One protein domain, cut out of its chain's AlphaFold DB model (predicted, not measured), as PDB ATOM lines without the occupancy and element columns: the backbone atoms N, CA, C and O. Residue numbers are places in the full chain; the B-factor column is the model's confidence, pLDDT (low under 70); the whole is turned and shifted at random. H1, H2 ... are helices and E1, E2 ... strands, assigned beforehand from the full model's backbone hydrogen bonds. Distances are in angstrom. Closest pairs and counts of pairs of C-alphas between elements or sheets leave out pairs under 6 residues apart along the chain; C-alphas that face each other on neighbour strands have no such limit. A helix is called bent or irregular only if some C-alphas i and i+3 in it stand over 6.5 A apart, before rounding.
ATOM      1  N   GLN A   7     313.407 438.881 648.003       57.38
ATOM      2  CA  GLN A   7     314.726 438.264 647.875       57.38
ATOM      3  C   GLN A   7     314.592 436.940 647.126       57.38
ATOM      4  O   GLN A   7     313.736 436.119 647.456       57.38
ATOM      5  N   LEU A   8     315.434 436.730 646.116       62.53
ATOM      6  CA  LEU A   8     315.602 435.426 645.485       62.53
ATOM      7  C   LEU A   8     316.869 434.793 646.055       62.53
ATOM      8  O   LEU A   8     317.978 435.282 645.839       62.53
ATOM      9  N   GLY A   9     316.680 433.723 646.826       62.94
ATOM     10  CA  GLY A   9     317.765 432.875 647.302       62.94
ATOM     11  C   GLY A   9     318.048 431.785 646.278       62.94
ATOM     12  O   GLY A   9     317.197 430.931 646.036       62.94
ATOM     13  N   LEU A  10     319.238 431.806 645.680       67.56
ATOM     14  CA  LEU A  10     319.732 430.721 644.846       67.56
ATOM     15  C   LEU A  10     320.681 429.863 645.682       67.56
ATOM     16  O   LEU A  10     321.742 430.327 646.103       67.56
ATOM     17  N   THR A  11     320.299 428.611 645.910       73.06
ATOM     18  CA  THR A  11     321.160 427.603 646.527       73.06
ATOM     19  C   THR A  11     321.521 426.551 645.486       73.06
ATOM     20  O   THR A  11     320.660 425.950 644.846       73.06
ATOM     21  N   SER A  12     322.815 426.340 645.266       75.19
ATOM     22  CA  SER A  12     323.312 425.351 644.312       75.19
ATOM     23  C   SER A  12     324.504 424.611 644.891       75.19
ATOM     24  O   SER A  12     325.418 425.220 645.434       75.19
ATOM     25  N   ILE A  13     324.513 423.287 644.772       78.88
ATOM     26  CA  ILE A  13     325.664 422.473 645.161       78.88
ATOM     27  C   ILE A  13     326.470 422.200 643.898       78.88
ATOM     28  O   ILE A  13     325.994 421.532 642.981       78.88
ATOM     29  N   GLN A  14     327.693 422.716 643.851       79.75
ATOM     30  CA  GLN A  14     328.578 422.599 642.697       79.75
ATOM     31  C   GLN A  14     329.796 421.755 643.056       79.75
ATOM     32  O   GLN A  14     330.397 421.945 644.111       79.75
ATOM     33  N   LYS A  15     330.180 420.826 642.175       82.88
ATOM     34  CA  LYS A  15     331.474 420.144 642.301       82.88
ATOM     35  C   LYS A  15     332.584 421.102 641.874       82.88
ATOM     36  O   LYS A  15     332.486 421.678 640.793       82.88
ATOM     37  N   GLN A  16     333.619 421.262 642.696       84.62
ATOM     38  CA  GLN A  16     334.783 422.083 642.332       84.62
ATOM     39  C   GLN A  16     335.666 421.392 641.294       84.62
ATOM     40  O   GLN A  16     336.243 422.057 640.444       84.62
ATOM     41  N   LEU A  17     335.731 420.063 641.355       87.31
ATOM     42  CA  LEU A  17     336.553 419.226 640.491       87.31
ATOM     43  C   LEU A  17     335.647 418.283 639.700       87.31
ATOM     44  O   LEU A  17     334.835 417.554 640.284       87.31
ATOM     45  N   VAL A  18     335.760 418.308 638.374       89.88
ATOM     46  CA  VAL A  18     334.993 417.437 637.474       89.88
ATOM     47  C   VAL A  18     335.934 416.827 636.449       89.88
ATOM     48  O   VAL A  18     336.538 417.540 635.656       89.88
ATOM     49  N   ALA A  19     336.046 415.502 636.449       92.44
ATOM     50  CA  ALA A  19     336.828 414.775 635.462       92.44
ATOM     51  C   ALA A  19     335.916 414.154 634.402       92.44
ATOM     52  O   ALA A  19     334.819 413.689 634.712       92.44
ATOM     53  N   ARG A  20     336.391 414.119 633.157       94.19
ATOM     54  CA  ARG A  20     335.719 413.463 632.038       94.19
ATOM     55  C   ARG A  20     336.696 412.616 631.238       94.19
ATOM     56  O   ARG A  20     337.702 413.140 630.768       94.19
ATOM     57  N   VAL A  21     336.375 411.344 631.030       94.38
ATOM     58  CA  VAL A  21     337.142 410.415 630.188       94.38
ATOM     59  C   VAL A  21     336.390 410.211 628.879       94.38
ATOM     60  O   VAL A  21     335.209 409.876 628.885       94.38
ATOM     61  N   ALA A  22     337.048 410.473 627.748       91.50
ATOM     62  CA  ALA A  22     336.435 410.432 626.415       91.50
ATOM     63  C   ALA A  22     335.101 411.220 626.320       91.50
ATOM     64  O   ALA A  22     334.168 410.819 625.629       91.50
ATOM     65  N   GLY A  23     335.003 412.339 627.050       90.88
ATOM     66  CA  GLY A  23     333.812 413.198 627.095       90.88
ATOM     67  C   GLY A  23     332.713 412.765 628.073       90.88
ATOM     68  O   GLY A  23     331.730 413.488 628.213       90.88
ATOM     69  N   ARG A  24     332.877 411.640 628.777       91.81
ATOM     70  CA  ARG A  24     331.919 411.116 629.765       91.81
ATOM     71  C   ARG A  24     332.384 411.418 631.177       91.81
ATOM     72  O   ARG A  24     333.584 411.382 631.428       91.81
ATOM     73  N   ASP A  25     331.455 411.672 632.092       92.00
ATOM     74  CA  ASP A  25     331.786 411.904 633.499       92.00
ATOM     75  C   ASP A  25     332.604 410.740 634.067       92.00
ATOM     76  O   ASP A  25     332.307 409.561 633.844       92.00
ATOM     77  N   ALA A  26     333.664 411.090 634.786       92.12
ATOM     78  CA  ALA A  26     334.582 410.151 635.392       92.12
ATOM     79  C   ALA A  26     334.681 410.393 636.899       92.12
ATOM     80  O   ALA A  26     334.588 411.521 637.393       92.12
ATOM     81  N   VAL A  27     334.893 409.306 637.628       89.12
ATOM     82  CA  VAL A  27     335.190 409.314 639.054       89.12
ATOM     83  C   VAL A  27     336.682 409.064 639.219       89.12
ATOM     84  O   VAL A  27     337.223 408.112 638.661       89.12
ATOM     85  N   CYS A  28     337.345 409.915 639.991       86.00
ATOM     86  CA  CYS A  28     338.700 409.684 640.465       86.00
ATOM     87  C   CYS A  28     338.703 409.697 641.991       86.00
ATOM     88  O   CYS A  28     337.956 410.460 642.623       86.00
ATOM     89  N   ASP A  29     339.523 408.839 642.586       73.06
ATOM     90  CA  ASP A  29     339.748 408.850 644.022       73.06
ATOM     91  C   ASP A  29     341.204 409.172 644.334       73.06
ATOM     92  O   ASP A  29     342.099 408.375 644.074       73.06
ATOM     93  N   GLU A  30     341.425 410.357 644.901       67.62
ATOM     94  CA  GLU A  30     342.749 410.801 645.345       67.62
ATOM     95  C   GLU A  30     343.226 410.058 646.602       67.62
ATOM     96  O   GLU A  30     344.403 410.124 646.932       67.62
ATOM     97  N   ASN A  31     342.340 409.331 647.295       60.94
ATOM     98  CA  ASN A  31     342.688 408.567 648.498       60.94
ATOM     99  C   ASN A  31     343.122 407.127 648.185       60.94
ATOM    100  O   ASN A  31     343.761 406.481 649.011       60.94
ATOM    101  N   GLY A  32     342.782 406.627 646.996       58.66
ATOM    102  CA  GLY A  32     343.104 405.283 646.520       58.66
ATOM    103  C   GLY A  32     344.341 405.246 645.627       58.66
ATOM    104  O   GLY A  32     344.377 404.439 644.701       58.66
ATOM    105  N   VAL A  33     345.317 406.141 645.843       60.72
ATOM    106  CA  VAL A  33     346.558 406.156 645.055       60.72
ATOM    107  C   VAL A  33     347.305 404.852 645.305       60.72
ATOM    108  O   VAL A  33     347.975 404.671 646.319       60.72
ATOM    109  N   GLN A  34     347.216 403.957 644.334       60.69
ATOM    110  CA  GLN A  34     348.084 402.803 644.210       60.69
ATOM    111  C   GLN A  34     349.156 403.168 643.177       60.69
ATOM    112  O   GLN A  34     348.850 403.767 642.148       60.69
ATOM    113  N   GLU A  35     350.422 402.864 643.471       73.44
ATOM    114  CA  GLU A  35     351.523 402.963 642.496       73.44
ATOM    115  C   GLU A  35     351.791 404.368 641.927       73.44
ATOM    116  O   GLU A  35     352.216 404.499 640.784       73.44
ATOM    117  N   SER A  36     351.584 405.442 642.700       84.62
ATOM    118  CA  SER A  36     351.821 406.834 642.253       84.62
ATOM    119  C   SER A  36     351.038 407.261 640.999       84.62
ATOM    120  O   SER A  36     351.416 408.205 640.308       84.62
ATOM    121  N   VAL A  37     349.909 406.604 640.721       88.94
ATOM    122  CA  VAL A  37     349.015 406.936 639.606       88.94
ATOM    123  C   VAL A  37     347.634 407.295 640.141       88.94
ATOM    124  O   VAL A  37     347.033 406.559 640.923       88.94
ATOM    125  N   LEU A  38     347.101 408.428 639.684       89.69
ATOM    126  CA  LEU A  38     345.707 408.791 639.883       89.69
ATOM    127  C   LEU A  38     344.865 408.217 638.745       89.69
ATOM    128  O   LEU A  38     345.043 408.570 637.576       89.69
ATOM    129  N   TRP A  39     343.924 407.349 639.099       90.94
ATOM    130  CA  TRP A  39     343.031 406.703 638.146       90.94
ATOM    131  C   TRP A  39     341.711 407.458 637.998       90.94
ATOM    132  O   TRP A  39     341.025 407.766 638.974       90.94
ATOM    133  N   PHE A  40     341.330 407.689 636.747       91.81
ATOM    134  CA  PHE A  40     340.046 408.238 636.337       91.81
ATOM    135  C   PHE A  40     339.232 407.125 635.697       91.81
ATOM    136  O   PHE A  40     339.637 406.592 634.668       91.81
ATOM    137  N   LYS A  41     338.091 406.780 636.292       92.69
ATOM    138  CA  LYS A  41     337.221 405.694 635.836       92.69
ATOM    139  C   LYS A  41     335.909 406.246 635.300       92.69
ATOM    140  O   LYS A  41     335.270 407.072 635.948       92.69
ATOM    141  N   SER A  42     335.499 405.774 634.135       93.44
ATOM    142  CA  SER A  42     334.206 406.054 633.513       93.44
ATOM    143  C   SER A  42     333.635 404.763 632.928       93.44
ATOM    144  O   SER A  42     334.299 403.729 632.930       93.44
ATOM    145  N   PHE A  43     332.405 404.817 632.432       91.06
ATOM    146  CA  PHE A  43     331.720 403.668 631.847       91.06
ATOM    147  C   PHE A  43     331.178 404.025 630.466       91.06
ATOM    148  O   PHE A  43     330.653 405.123 630.238       91.06
ATOM    149  N   ASP A  44     331.325 403.099 629.523       88.56
ATOM    150  CA  ASP A  44     330.718 403.236 628.206       88.56
ATOM    151  C   ASP A  44     329.203 402.936 628.238       88.56
ATOM    152  O   ASP A  44     328.622 402.635 629.279       88.56
ATOM    153  N   GLU A  45     328.527 403.040 627.090       87.06
ATOM    154  CA  GLU A  45     327.083 402.753 626.987       87.06
ATOM    155  C   GLU A  45     326.728 401.290 627.268       87.06
ATOM    156  O   GLU A  45     325.588 400.981 627.598       87.06
ATOM    157  N   LYS A  46     327.703 400.390 627.131       90.06
ATOM    158  CA  LYS A  46     327.561 398.955 627.362       90.06
ATOM    159  C   LYS A  46     327.951 398.570 628.792       90.06
ATOM    160  O   LYS A  46     327.910 397.390 629.126       90.06
ATOM    161  N   GLY A  47     328.312 399.546 629.630       87.38
ATOM    162  CA  GLY A  47     328.755 399.339 631.006       87.38
ATOM    163  C   GLY A  47     330.199 398.849 631.133       87.38
ATOM    164  O   GLY A  47     330.596 398.445 632.224       87.38
ATOM    165  N   ALA A  48     330.995 398.873 630.062       91.31
ATOM    166  CA  ALA A  48     332.411 398.544 630.133       91.31
ATOM    167  C   ALA A  48     333.191 399.688 630.801       91.31
ATOM    168  O   ALA A  48     333.009 400.860 630.460       91.31
ATOM    169  N   GLU A  49     334.062 399.345 631.754       91.00
ATOM    170  CA  GLU A  49     334.930 400.312 632.432       91.00
ATOM    171  C   GLU A  49     335.977 400.858 631.452       91.00
ATOM    172  O   GLU A  49     336.703 400.108 630.798       91.00
ATOM    173  N   ILE A  50     336.070 402.183 631.379       91.62
ATOM    174  CA  ILE A  50     337.132 402.909 630.689       91.62
ATOM    175  C   ILE A  50     337.926 403.652 631.755       91.62
ATOM    176  O   ILE A  50     337.375 404.495 632.467       91.62
ATOM    177  N   SER A  51     339.224 403.375 631.841       91.31
ATOM    178  CA  SER A  51     340.109 404.025 632.800       91.31
ATOM    179  C   SER A  51     341.263 404.763 632.127       91.31
ATOM    180  O   SER A  51     341.783 404.361 631.085       91.31
ATOM    181  N   VAL A  52     341.655 405.885 632.726       92.31
ATOM    182  CA  VAL A  52     342.840 406.662 632.354       92.31
ATOM    183  C   VAL A  52     343.666 406.869 633.614       92.31
ATOM    184  O   VAL A  52     343.140 407.348 634.615       92.31
ATOM    185  N   GLY A  53     344.943 406.502 633.568       92.12
ATOM    186  CA  GLY A  53     345.898 406.760 634.641       92.12
ATOM    187  C   GLY A  53     346.733 407.997 634.331       92.12
ATOM    188  O   GLY A  53     347.244 408.132 633.219       92.12
ATOM    189  N   LEU A  54     346.876 408.893 635.305       91.75
ATOM    190  CA  LEU A  54     347.809 410.017 635.247       91.75
ATOM    191  C   LEU A  54     348.825 409.873 636.381       91.75
ATOM    192  O   LEU A  54     348.418 409.643 637.518       91.75
ATOM    193  N   SER A  55     350.125 409.997 636.098       91.88
ATOM    194  CA  SER A  55     351.117 409.929 637.177       91.88
ATOM    195  C   SER A  55     350.955 411.118 638.125       91.88
ATOM    196  O   SER A  55     350.554 412.218 637.715       91.88
ATOM    197  N   LEU A  56     351.222 410.883 639.408       88.12
ATOM    198  CA  LEU A  56     351.039 411.882 640.450       88.12
ATOM    199  C   LEU A  56     351.886 413.127 640.214       88.12
ATOM    200  O   LEU A  56     351.401 414.217 640.478       88.12
ATOM    201  N   GLU A  57     353.081 413.006 639.643       91.25
ATOM    202  CA  GLU A  57     353.939 414.151 639.332       91.25
ATOM    203  C   GLU A  57     353.237 415.140 638.387       91.25
ATOM    204  O   GLU A  57     353.337 416.358 638.548       91.25
ATOM    205  N   ILE A  58     352.466 414.626 637.421       91.50
ATOM    206  CA  ILE A  58     351.662 415.457 636.518       91.50
ATOM    207  C   ILE A  58     350.487 416.073 637.282       91.50
ATOM    208  O   ILE A  58     350.231 417.269 637.143       91.50
ATOM    209  N   VAL A  59     349.789 415.288 638.110       88.69
ATOM    210  CA  VAL A  59     348.659 415.774 638.925       88.69
ATOM    211  C   VAL A  59     349.106 416.888 639.875       88.69
ATOM    212  O   VAL A  59     348.451 417.925 639.979       88.69
ATOM    213  N   GLU A  60     350.232 416.708 640.555       88.81
ATOM    214  CA  GLU A  60     350.830 417.693 641.452       88.81
ATOM    215  C   GLU A  60     351.253 418.941 640.688       88.81
ATOM    216  O   GLU A  60     350.988 420.058 641.137       88.81
ATOM    217  N   ARG A  61     351.824 418.779 639.488       90.94
ATOM    218  CA  ARG A  61     352.145 419.921 638.634       90.94
ATOM    219  C   ARG A  61     350.895 420.699 638.219       90.94
ATOM    220  O   ARG A  61     350.925 421.927 638.229       90.94
ATOM    221  N   MET A  62     349.798 420.014 637.901       88.94
ATOM    222  CA  MET A  62     348.509 420.650 637.610       88.94
ATOM    223  C   MET A  62     347.993 421.428 638.827       88.94
ATOM    224  O   MET A  62     347.640 422.599 638.693       88.94
ATOM    225  N   LYS A  63     348.024 420.822 640.023       85.31
ATOM    226  CA  LYS A  63     347.646 421.478 641.289       85.31
ATOM    227  C   LYS A  63     348.514 422.711 641.579       85.31
ATOM    228  O   LYS A  63     347.985 423.737 642.002       85.31
ATOM    229  N   TRP A  64     349.818 422.647 641.306       87.56
ATOM    230  CA  TRP A  64     350.732 423.781 641.468       87.56
ATOM    231  C   TRP A  64     350.376 424.959 640.555       87.56
ATOM    232  O   TRP A  64     350.321 426.097 641.016       87.56
ATOM    233  N   GLU A  65     350.097 424.707 639.272       89.38
ATOM    234  CA  GLU A  65     349.673 425.777 638.357       89.38
ATOM    235  C   GLU A  65     348.340 426.394 638.787       89.38
ATOM    236  O   GLU A  65     348.203 427.614 638.767       89.38
ATOM    237  N   GLN A  66     347.399 425.575 639.264       83.75
ATOM    238  CA  GLN A  66     346.115 426.043 639.795       83.75
ATOM    239  C   GLN A  66     346.284 426.953 641.020       83.75
ATOM    240  O   GLN A  66     345.677 428.022 641.094       83.75
ATOM    241  N   GLY A  67     347.166 426.589 641.956       81.00
ATOM    242  CA  GLY A  67     347.475 427.435 643.112       81.00
ATOM    243  C   GLY A  67     348.045 428.801 642.714       81.00
ATOM    244  O   GLY A  67     347.709 429.815 643.324       81.00
ATOM    245  N   ARG A  68     348.853 428.863 641.647       83.38
ATOM    246  CA  ARG A  68     349.437 430.121 641.147       83.38
ATOM    247  C   ARG A  68     348.413 431.066 640.532       83.38
ATOM    248  O   ARG A  68     348.569 432.276 640.655       83.38
ATOM    249  N   VAL A  69     347.389 430.529 639.876       75.12
ATOM    250  CA  VAL A  69     346.300 431.322 639.278       75.12
ATOM    251  C   VAL A  69     345.189 431.650 640.282       75.12
ATOM    252  O   VAL A  69     344.168 432.225 639.915       75.12
ATOM    253  N   GLY A  70     345.407 431.343 641.567       75.25
ATOM    254  CA  GLY A  70     344.503 431.703 642.653       75.25
ATOM    255  C   GLY A  70     343.340 430.732 642.839       75.25
ATOM    256  O   GLY A  70     342.326 431.115 643.419       75.25
ATOM    257  N   TRP A  71     343.449 429.483 642.375       81.00
ATOM    258  CA  TRP A  71     342.427 428.481 642.664       81.00
ATOM    259  C   TRP A  71     342.393 428.164 644.166       81.00
ATOM    260  O   TRP A  71     343.314 427.569 644.722       81.00
ATOM    261  N   VAL A  72     341.302 428.562 644.824       69.81
ATOM    262  CA  VAL A  72     341.031 428.273 646.238       69.81
ATOM    263  C   VAL A  72     340.101 427.063 646.319       69.81
ATOM    264  O   VAL A  72     338.878 427.200 646.398       69.81
ATOM    265  N   GLY A  73     340.680 425.869 646.227       66.19
ATOM    266  CA  GLY A  73     339.974 424.608 646.432       66.19
ATOM    267  C   GLY A  73     340.416 423.910 647.712       66.19
ATOM    268  O   GLY A  73     341.588 423.957 648.085       66.19
ATOM    269  N   GLY A  74     339.459 423.290 648.401       61.47
ATOM    270  CA  GLY A  74     339.703 422.488 649.601       61.47
ATOM    271  C   GLY A  74     339.615 420.988 649.317       61.47
ATOM    272  O   GLY A  74     339.431 420.561 648.180       61.47
ATOM    273  N   ASN A  75     339.683 420.178 650.376       53.78
ATOM    274  CA  ASN A  75     339.448 418.729 650.295       53.78
ATOM    275  C   ASN A  75     337.973 418.392 649.962       53.78
ATOM    276  O   ASN A  75     337.638 417.279 649.550       53.78
ATOM    277  N   ASP A  76     337.081 419.375 650.122       54.22
ATOM    278  CA  ASP A  76     335.663 419.254 649.816       54.22
ATOM    279  C   ASP A  76     335.409 419.348 648.310       54.22
ATOM    280  O   ASP A  76     335.374 420.413 647.698       54.22
ATOM    281  N   ARG A  77     335.127 418.190 647.706       64.81
ATOM    282  CA  ARG A  77     334.814 418.060 646.272       64.81
ATOM    283  C   ARG A  77     333.544 418.818 645.852       64.81
ATOM    284  O   ARG A  77     333.281 418.935 644.654       64.81
ATOM    285  N   LYS A  78     332.730 419.292 646.803       69.62
ATOM    286  CA  LYS A  78     331.462 419.999 646.580       69.62
ATOM    287  C   LYS A  78     331.399 421.256 647.438       69.62
ATOM    288  O   LYS A  78     331.573 421.182 648.646       69.62
ATOM    289  N   VAL A  79     331.040 422.375 646.824       70.62
ATOM    290  CA  VAL A  79     330.795 423.644 647.508       70.62
ATOM    291  C   VAL A  79     329.328 424.016 647.376       70.62
ATOM    292  O   VAL A  79     328.740 423.937 646.292       70.62
ATOM    293  N   ARG A  80     328.734 424.416 648.502       73.06
ATOM    294  CA  ARG A  80     327.403 425.013 648.536       73.06
ATOM    295  C   ARG A  80     327.536 426.490 648.189       73.06
ATOM    296  O   ARG A  80     328.163 427.257 648.908       73.06
ATOM    297  N   LEU A  81     326.943 426.855 647.069       70.62
ATOM    298  CA  LEU A  81     326.781 428.222 646.628       70.62
ATOM    299  C   LEU A  81     325.443 428.734 647.106       70.62
ATOM    300  O   LEU A  81     324.404 428.260 646.656       70.62
ATOM    301  N   GLU A  82     325.490 429.700 648.007       71.81
ATOM    302  CA  GLU A  82     324.324 430.462 648.418       71.81
ATOM    303  C   GLU A  82     324.516 431.890 647.947       71.81
ATOM    304  O   GLU A  82     325.512 432.536 648.271       71.81
ATOM    305  N   ARG A  83     323.573 432.382 647.150       70.50
ATOM    306  CA  ARG A  83     323.557 433.778 646.741       70.50
ATOM    307  C   ARG A  83     322.150 434.311 646.894       70.50
ATOM    308  O   ARG A  83     321.204 433.747 646.352       70.50
ATOM    309  N   VAL A  84     322.033 435.394 647.641       67.75
ATOM    310  CA  VAL A  84     320.787 436.132 647.794       67.75
ATOM    311  C   VAL A  84     320.908 437.369 646.923       67.75
ATOM    312  O   VAL A  84     321.844 438.148 647.092       67.75
ATOM    313  N   GLU A  85     319.996 437.532 645.970       67.25
ATOM    314  CA  GLU A  85     319.869 438.786 645.231       67.25
ATOM    315  C   GLU A  85     318.525 439.446 645.516       67.25
ATOM    316  O   GLU A  85     317.468 438.808 645.552       67.25
ATOM    317  N   GLU A  86     318.586 440.754 645.745       65.25
ATOM    318  CA  GLU A  86     317.413 441.583 645.979       65.25
ATOM    319  C   GLU A  86     316.772 441.939 644.642       65.25
ATOM    320  O   GLU A  86     317.356 442.622 643.796       65.25
ATOM    321  N   PHE A  87     315.546 441.467 644.449       61.78
ATOM    322  CA  PHE A  87     314.772 441.757 643.260       61.78
ATOM    323  C   PHE A  87     313.873 442.969 643.529       61.78
ATOM    324  O   PHE A  87     312.981 442.944 644.380       61.78
ATOM    325  N   GLY A  88     314.132 444.062 642.808       59.25
ATOM    326  CA  GLY A  88     313.370 445.303 642.942       59.25
ATOM    327  C   GLY A  88     311.900 445.132 642.539       59.25
ATOM    328  O   GLY A  88     311.596 444.539 641.507       59.25
ATOM    329  N   LEU A  89     310.998 445.721 643.329       56.19
ATOM    330  CA  LEU A  89     309.532 445.591 643.252       56.19
ATOM    331  C   LEU A  89     308.874 445.957 641.902       56.19
ATOM    332  O   LEU A  89     307.726 445.589 641.685       56.19
ATOM    333  N   ASN A  90     309.590 446.628 640.992       57.28
ATOM    334  CA  ASN A  90     309.050 447.168 639.734       57.28
ATOM    335  C   ASN A  90     309.630 446.534 638.454       57.28
ATOM    336  O   ASN A  90     309.504 447.114 637.376       57.28
ATOM    337  N   LYS A  91     310.300 445.378 638.533       58.66
ATOM    338  CA  LYS A  91     310.879 444.722 637.347       58.66
ATOM    339  C   LYS A  91     310.077 443.472 636.971       58.66
ATOM    340  O   LYS A  91     309.793 442.639 637.825       58.66
ATOM    341  N   MET A  92     309.711 443.340 635.691       64.12
ATOM    342  CA  MET A  92     309.226 442.072 635.121       64.12
ATOM    343  C   MET A  92     310.243 440.961 635.395       64.12
ATOM    344  O   MET A  92     311.443 441.238 635.452       64.12
ATOM    345  N   TRP A  93     309.769 439.719 635.530       66.44
ATOM    346  CA  TRP A  93     310.628 438.536 635.599       66.44
ATOM    347  C   TRP A  93     311.636 438.565 634.447       66.44
ATOM    348  O   TRP A  93     311.260 438.530 633.277       66.44
ATOM    349  N   LYS A  94     312.910 438.689 634.808       68.94
ATOM    350  CA  LYS A  94     314.061 438.705 633.909       68.94
ATOM    351  C   LYS A  94     314.788 437.377 634.036       68.94
ATOM    352  O   LYS A  94     314.777 436.781 635.115       68.94
ATOM    353  N   HIS A  95     315.388 436.903 632.952       75.69
ATOM    354  CA  HIS A  95     316.111 435.639 632.991       75.69
ATOM    355  C   HIS A  95     317.369 435.821 633.850       75.69
ATOM    356  O   HIS A  95     318.144 436.760 633.655       75.69
ATOM    357  N   PHE A  96     317.546 434.959 634.849       77.88
ATOM    358  CA  PHE A  96     318.708 434.992 635.728       77.88
ATOM    359  C   PHE A  96     319.747 433.986 635.242       77.88
ATOM    360  O   PHE A  96     319.491 432.782 635.218       77.88
ATOM    361  N   SER A  97     320.932 434.480 634.896       81.62
ATOM    362  CA  SER A  97     322.041 433.671 634.394       81.62
ATOM    363  C   SER A  97     323.215 433.728 635.378       81.62
ATOM    364  O   SER A  97     323.672 434.810 635.752       81.62
ATOM    365  N   CYS A  98     323.735 432.566 635.782       83.75
ATOM    366  CA  CYS A  98     324.871 432.432 636.699       83.75
ATOM    367  C   CYS A  98     326.020 431.685 636.014       83.75
ATOM    368  O   CYS A  98     325.836 430.585 635.496       83.75
ATOM    369  N   TYR A  99     327.203 432.290 636.022       86.69
ATOM    370  CA  TYR A  99     328.398 431.799 635.349       86.69
ATOM    371  C   TYR A  99     329.512 431.583 636.373       86.69
ATOM    372  O   TYR A  99     329.724 432.426 637.245       86.69
ATOM    373  N   VAL A 100     330.248 430.483 636.236       87.75
ATOM    374  CA  VAL A 100     331.434 430.165 637.041       87.75
ATOM    375  C   VAL A 100     332.646 430.077 636.122       87.75
ATOM    376  O   VAL A 100     332.543 429.523 635.026       87.75
ATOM    377  N   LEU A 101     333.782 430.631 636.545       90.06
ATOM    378  CA  LEU A 101     335.033 430.432 635.818       90.06
ATOM    379  C   LEU A 101     335.481 428.970 635.958       90.06
ATOM    380  O   LEU A 101     335.498 428.418 637.060       90.06
ATOM    381  N   VAL A 102     335.838 428.345 634.836       90.19
ATOM    382  CA  VAL A 102     336.324 426.963 634.786       90.19
ATOM    383  C   VAL A 102     337.653 426.934 634.053       90.19
ATOM    384  O   VAL A 102     337.747 427.425 632.929       90.19
ATOM    385  N   GLU A 103     338.656 426.332 634.676       90.56
ATOM    386  CA  GLU A 103     339.939 426.030 634.050       90.56
ATOM    387  C   GLU A 103     340.035 424.527 633.801       90.56
ATOM    388  O   GLU A 103     339.769 423.727 634.692       90.56
ATOM    389  N   SER A 104     340.392 424.130 632.583       91.88
ATOM    390  CA  SER A 104     340.376 422.726 632.167       91.88
ATOM    391  C   SER A 104     341.757 422.277 631.716       91.88
ATOM    392  O   SER A 104     342.309 422.826 630.761       91.88
ATOM    393  N   PHE A 105     342.281 421.218 632.328       93.25
ATOM    394  CA  PHE A 105     343.437 420.502 631.794       93.25
ATOM    395  C   PHE A 105     342.965 419.394 630.870       93.25
ATOM    396  O   PHE A 105     342.169 418.538 631.256       93.25
ATOM    397  N   VAL A 106     343.453 419.422 629.635       94.62
ATOM    398  CA  VAL A 106     342.973 418.549 628.569       94.62
ATOM    399  C   VAL A 106     344.118 417.695 628.043       94.62
ATOM    400  O   VAL A 106     345.065 418.208 627.452       94.62
ATOM    401  N   LEU A 107     343.992 416.379 628.207       94.31
ATOM    402  CA  LEU A 107     344.882 415.392 627.610       94.31
ATOM    403  C   LEU A 107     344.288 414.902 626.289       94.31
ATOM    404  O   LEU A 107     343.156 414.406 626.243       94.31
ATOM    405  N   LYS A 108     345.072 415.009 625.217       94.75
ATOM    406  CA  LYS A 108     344.712 414.525 623.882       94.75
ATOM    407  C   LYS A 108     345.711 413.486 623.405       94.75
ATOM    408  O   LYS A 108     346.900 413.575 623.695       94.75
ATOM    409  N   ARG A 109     345.218 412.518 622.638       92.25
ATOM    410  CA  ARG A 109     346.063 411.625 621.839       92.25
ATOM    411  C   ARG A 109     346.698 412.398 620.686       92.25
ATOM    412  O   ARG A 109     346.223 413.466 620.304       92.25
ATOM    413  N   MET A 110     347.722 411.802 620.081       95.50
ATOM    414  CA  MET A 110     348.378 412.346 618.884       95.50
ATOM    415  C   MET A 110     347.417 412.539 617.701       95.50
ATOM    416  O   MET A 110     347.641 413.410 616.871       95.50
ATOM    417  N   ASP A 111     346.320 411.775 617.646       94.31
ATOM    418  CA  ASP A 111     345.249 411.939 616.654       94.31
ATOM    419  C   ASP A 111     344.267 413.083 616.994       94.31
ATOM    420  O   ASP A 111     343.236 413.234 616.343       94.31
ATOM    421  N   GLY A 112     344.558 413.883 618.025       93.31
ATOM    422  CA  GLY A 112     343.758 415.027 618.463       93.31
ATOM    423  C   GLY A 112     342.538 414.669 619.315       93.31
ATOM    424  O   GLY A 112     341.868 415.575 619.822       93.31
ATOM    425  N   LYS A 113     342.244 413.379 619.516       92.50
ATOM    426  CA  LYS A 113     341.072 412.944 620.289       92.50
ATOM    427  C   LYS A 113     341.256 413.196 621.781       92.50
ATOM    428  O   LYS A 113     342.319 412.931 622.343       92.50
ATOM    429  N   LEU A 114     340.188 413.675 622.419       92.69
ATOM    430  CA  LEU A 114     340.123 413.900 623.861       92.69
ATOM    431  C   LEU A 114     340.200 412.571 624.619       92.69
ATOM    432  O   LEU A 114     339.382 411.681 624.395       92.69
ATOM    433  N   VAL A 115     341.146 412.475 625.549       94.69
ATOM    434  CA  VAL A 115     341.279 411.341 626.471       94.69
ATOM    435  C   VAL A 115     340.712 411.702 627.830       94.69
ATOM    436  O   VAL A 115     339.834 411.005 628.328       94.69
ATOM    437  N   LEU A 116     341.189 412.807 628.398       94.88
ATOM    438  CA  LEU A 116     340.827 413.274 629.728       94.88
ATOM    439  C   LEU A 116     340.635 414.788 629.685       94.88
ATOM    440  O   LEU A 116     341.473 415.503 629.138       94.88
ATOM    441  N   ALA A 117     339.549 415.273 630.271       95.25
ATOM    442  CA  ALA A 117     339.395 416.667 630.664       95.25
ATOM    443  C   ALA A 117     339.233 416.713 632.181       95.25
ATOM    444  O   ALA A 117     338.372 416.014 632.717       95.25
ATOM    445  N   TYR A 118     340.051 417.510 632.861       92.62
ATOM    446  CA  TYR A 118     339.934 417.733 634.295       92.62
ATOM    447  C   TYR A 118     339.666 419.211 634.567       92.62
ATOM    448  O   TYR A 118     340.533 420.060 634.358       92.62
ATOM    449  N   ASP A 119     338.433 419.495 634.979       91.81
ATOM    450  CA  ASP A 119     337.881 420.834 635.130       91.81
ATOM    451  C   ASP A 119     337.944 421.289 636.593       91.81
ATOM    452  O   ASP A 119     337.394 420.640 637.487       91.81
ATOM    453  N   TYR A 120     338.550 422.453 636.800       89.12
ATOM    454  CA  TYR A 120     338.680 423.176 638.056       89.12
ATOM    455  C   TYR A 120     337.726 424.371 638.030       89.12
ATOM    456  O   TYR A 120     337.934 425.356 637.320       89.12
ATOM    457  N   ARG A 121     336.631 424.281 638.787       88.00
ATOM    458  CA  ARG A 121     335.643 425.359 638.905       88.00
ATOM    459  C   ARG A 121     336.044 426.305 640.025       88.00
ATOM    460  O   ARG A 121     336.131 425.917 641.191       88.00
ATOM    461  N   HIS A 122     336.216 427.571 639.678       86.19
ATOM    462  CA  HIS A 122     336.557 428.639 640.604       86.19
ATOM    463  C   HIS A 122     335.285 429.172 641.259       86.19
ATOM    464  O   HIS A 122     334.712 430.171 640.834       86.19
ATOM    465  N   THR A 123     334.819 428.505 642.316       80.44
ATOM    466  CA  THR A 123     333.570 428.877 643.012       80.44
ATOM    467  C   THR A 123     333.615 430.254 643.674       80.44
ATOM    468  O   THR A 123     332.572 430.795 644.018       80.44
ATOM    469  N   HIS A 124     334.801 430.837 643.842       79.12
ATOM    470  CA  HIS A 124     334.975 432.215 644.300       79.12
ATOM    471  C   HIS A 124     334.867 433.245 643.153       79.12
ATOM    472  O   HIS A 124     334.691 434.431 643.412       79.12
ATOM    473  N   GLN A 125     334.923 432.809 641.889       84.56
ATOM    474  CA  GLN A 125     334.795 433.655 640.697       84.56
ATOM    475  C   GLN A 125     333.472 433.382 639.984       84.56
ATOM    476  O   GLN A 125     333.406 432.691 638.962       84.56
ATOM    477  N   ILE A 126     332.394 433.932 640.545       84.88
ATOM    478  CA  ILE A 126     331.037 433.744 640.028       84.88
ATOM    479  C   ILE A 126     330.431 435.064 639.609       84.88
ATOM    480  O   ILE A 126     330.404 436.045 640.355       84.88
ATOM    481  N   ARG A 127     329.874 435.059 638.402       85.88
ATOM    482  CA  ARG A 127     329.219 436.210 637.806       85.88
ATOM    483  C   ARG A 127     327.751 435.900 637.577       85.88
ATOM    484  O   ARG A 127     327.420 434.989 636.827       85.88
ATOM    485  N   CYS A 128     326.887 436.716 638.162       82.94
ATOM    486  CA  CYS A 128     325.455 436.670 637.904       82.94
ATOM    487  C   CYS A 128     325.050 437.847 637.021       82.94
ATOM    488  O   CYS A 128     325.626 438.935 637.117       82.94
ATOM    489  N   LYS A 129     324.093 437.609 636.129       83.25
ATOM    490  CA  LYS A 129     323.517 438.612 635.235       83.25
ATOM    491  C   LYS A 129     322.004 438.436 635.187       83.25
ATOM    492  O   LYS A 129     321.514 437.310 635.175       83.25
ATOM    493  N   TRP A 130     321.300 439.560 635.114       76.00
ATOM    494  CA  TRP A 130     319.877 439.614 634.799       76.00
ATOM    495  C   TRP A 130     319.717 440.048 633.348       76.00
ATOM    496  O   TRP A 130     320.218 441.114 632.979       76.00
ATOM    497  N   GLU A 131     319.025 439.242 632.554       72.06
ATOM    498  CA  GLU A 131     318.638 439.525 631.166       72.06
ATOM    499  C   GLU A 131     317.194 440.040 631.121       72.06
ATOM    500  O   GLU A 131     316.279 439.310 631.557       72.06
TER     501      GLU A 131
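Overview. This is residues 7 to 131 of the 131 residues of an uncharacterized protein of Lupinus albus (UniProt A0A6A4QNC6). At one end a strongly twisted six-stranded sheet is bent back on itself into two facing leaves, a folded sheet, with helix H1 over E8. From this head the long hairpin E7 and E8 and the two-stranded ladder E1 and E6 reach out as two arms. The printed part has 125 residues, in the order E1 E2 E3 E4 E5 H1 E6 E7 E8, mostly strand; the sheets, E5 E4 E3 E2 E8 E7 and E1 E6, are antiparallel. It is loose, radius of gyration of the C-alphas 18.1 A, and elongated, spanning 60 by 36 by 27 A.

Along the chain. Find E8, residues 114 to 130, 34.5 A, from C-alpha 114 at (340.123, 413.900, 623.861). E7 is residues 96 to 108, 35.1 A; E2 17 to 21; E3 24 to 28; E4 37 to 43; E5 49 to 55. H1, residues 56 to 68, runs 18.3 A. E1, residues 7 to 15, 25.3 A, begins at (314.726, 438.264, 647.875); E6 is residues 78 to 87, 27.6 A.

Arrangement. E5 and E4 face E2, E8 and E7, with E3 as the hinge. E7 and E8 form a hairpin, N 105 to O 118 2.9 A; E8 bends by 81 degrees at residue 124. E2 neighbours E8, N 20 to O 117 2.8 A, and meets E3 only at a point. E3, E4 and E5 form a meander, each strand the antiparallel neighbour of the one before: N 41 to O 27 2.9 A, N 52 to O 40 2.9 A. H1, every O i to N i+4 pair within hydrogen-bond range, is on the sheet at a height of 9.0 A. E1 neighbours E6, N 10 to O 83 2.8 A, and runs on into E2 at 50 degrees. The closest C-alphas of E6 and E8, Val 79 and Thr 123, are 7.4 A apart.

Size, cuts and confidence. The farthest C-alphas, Glu 35 and Asn 90, are 61.4 A apart. The printed part has no cut and no long link. Look for pLDDT under 70 at residues 7 to 10, 30 to 34, 72 to 78 and 84 to 94.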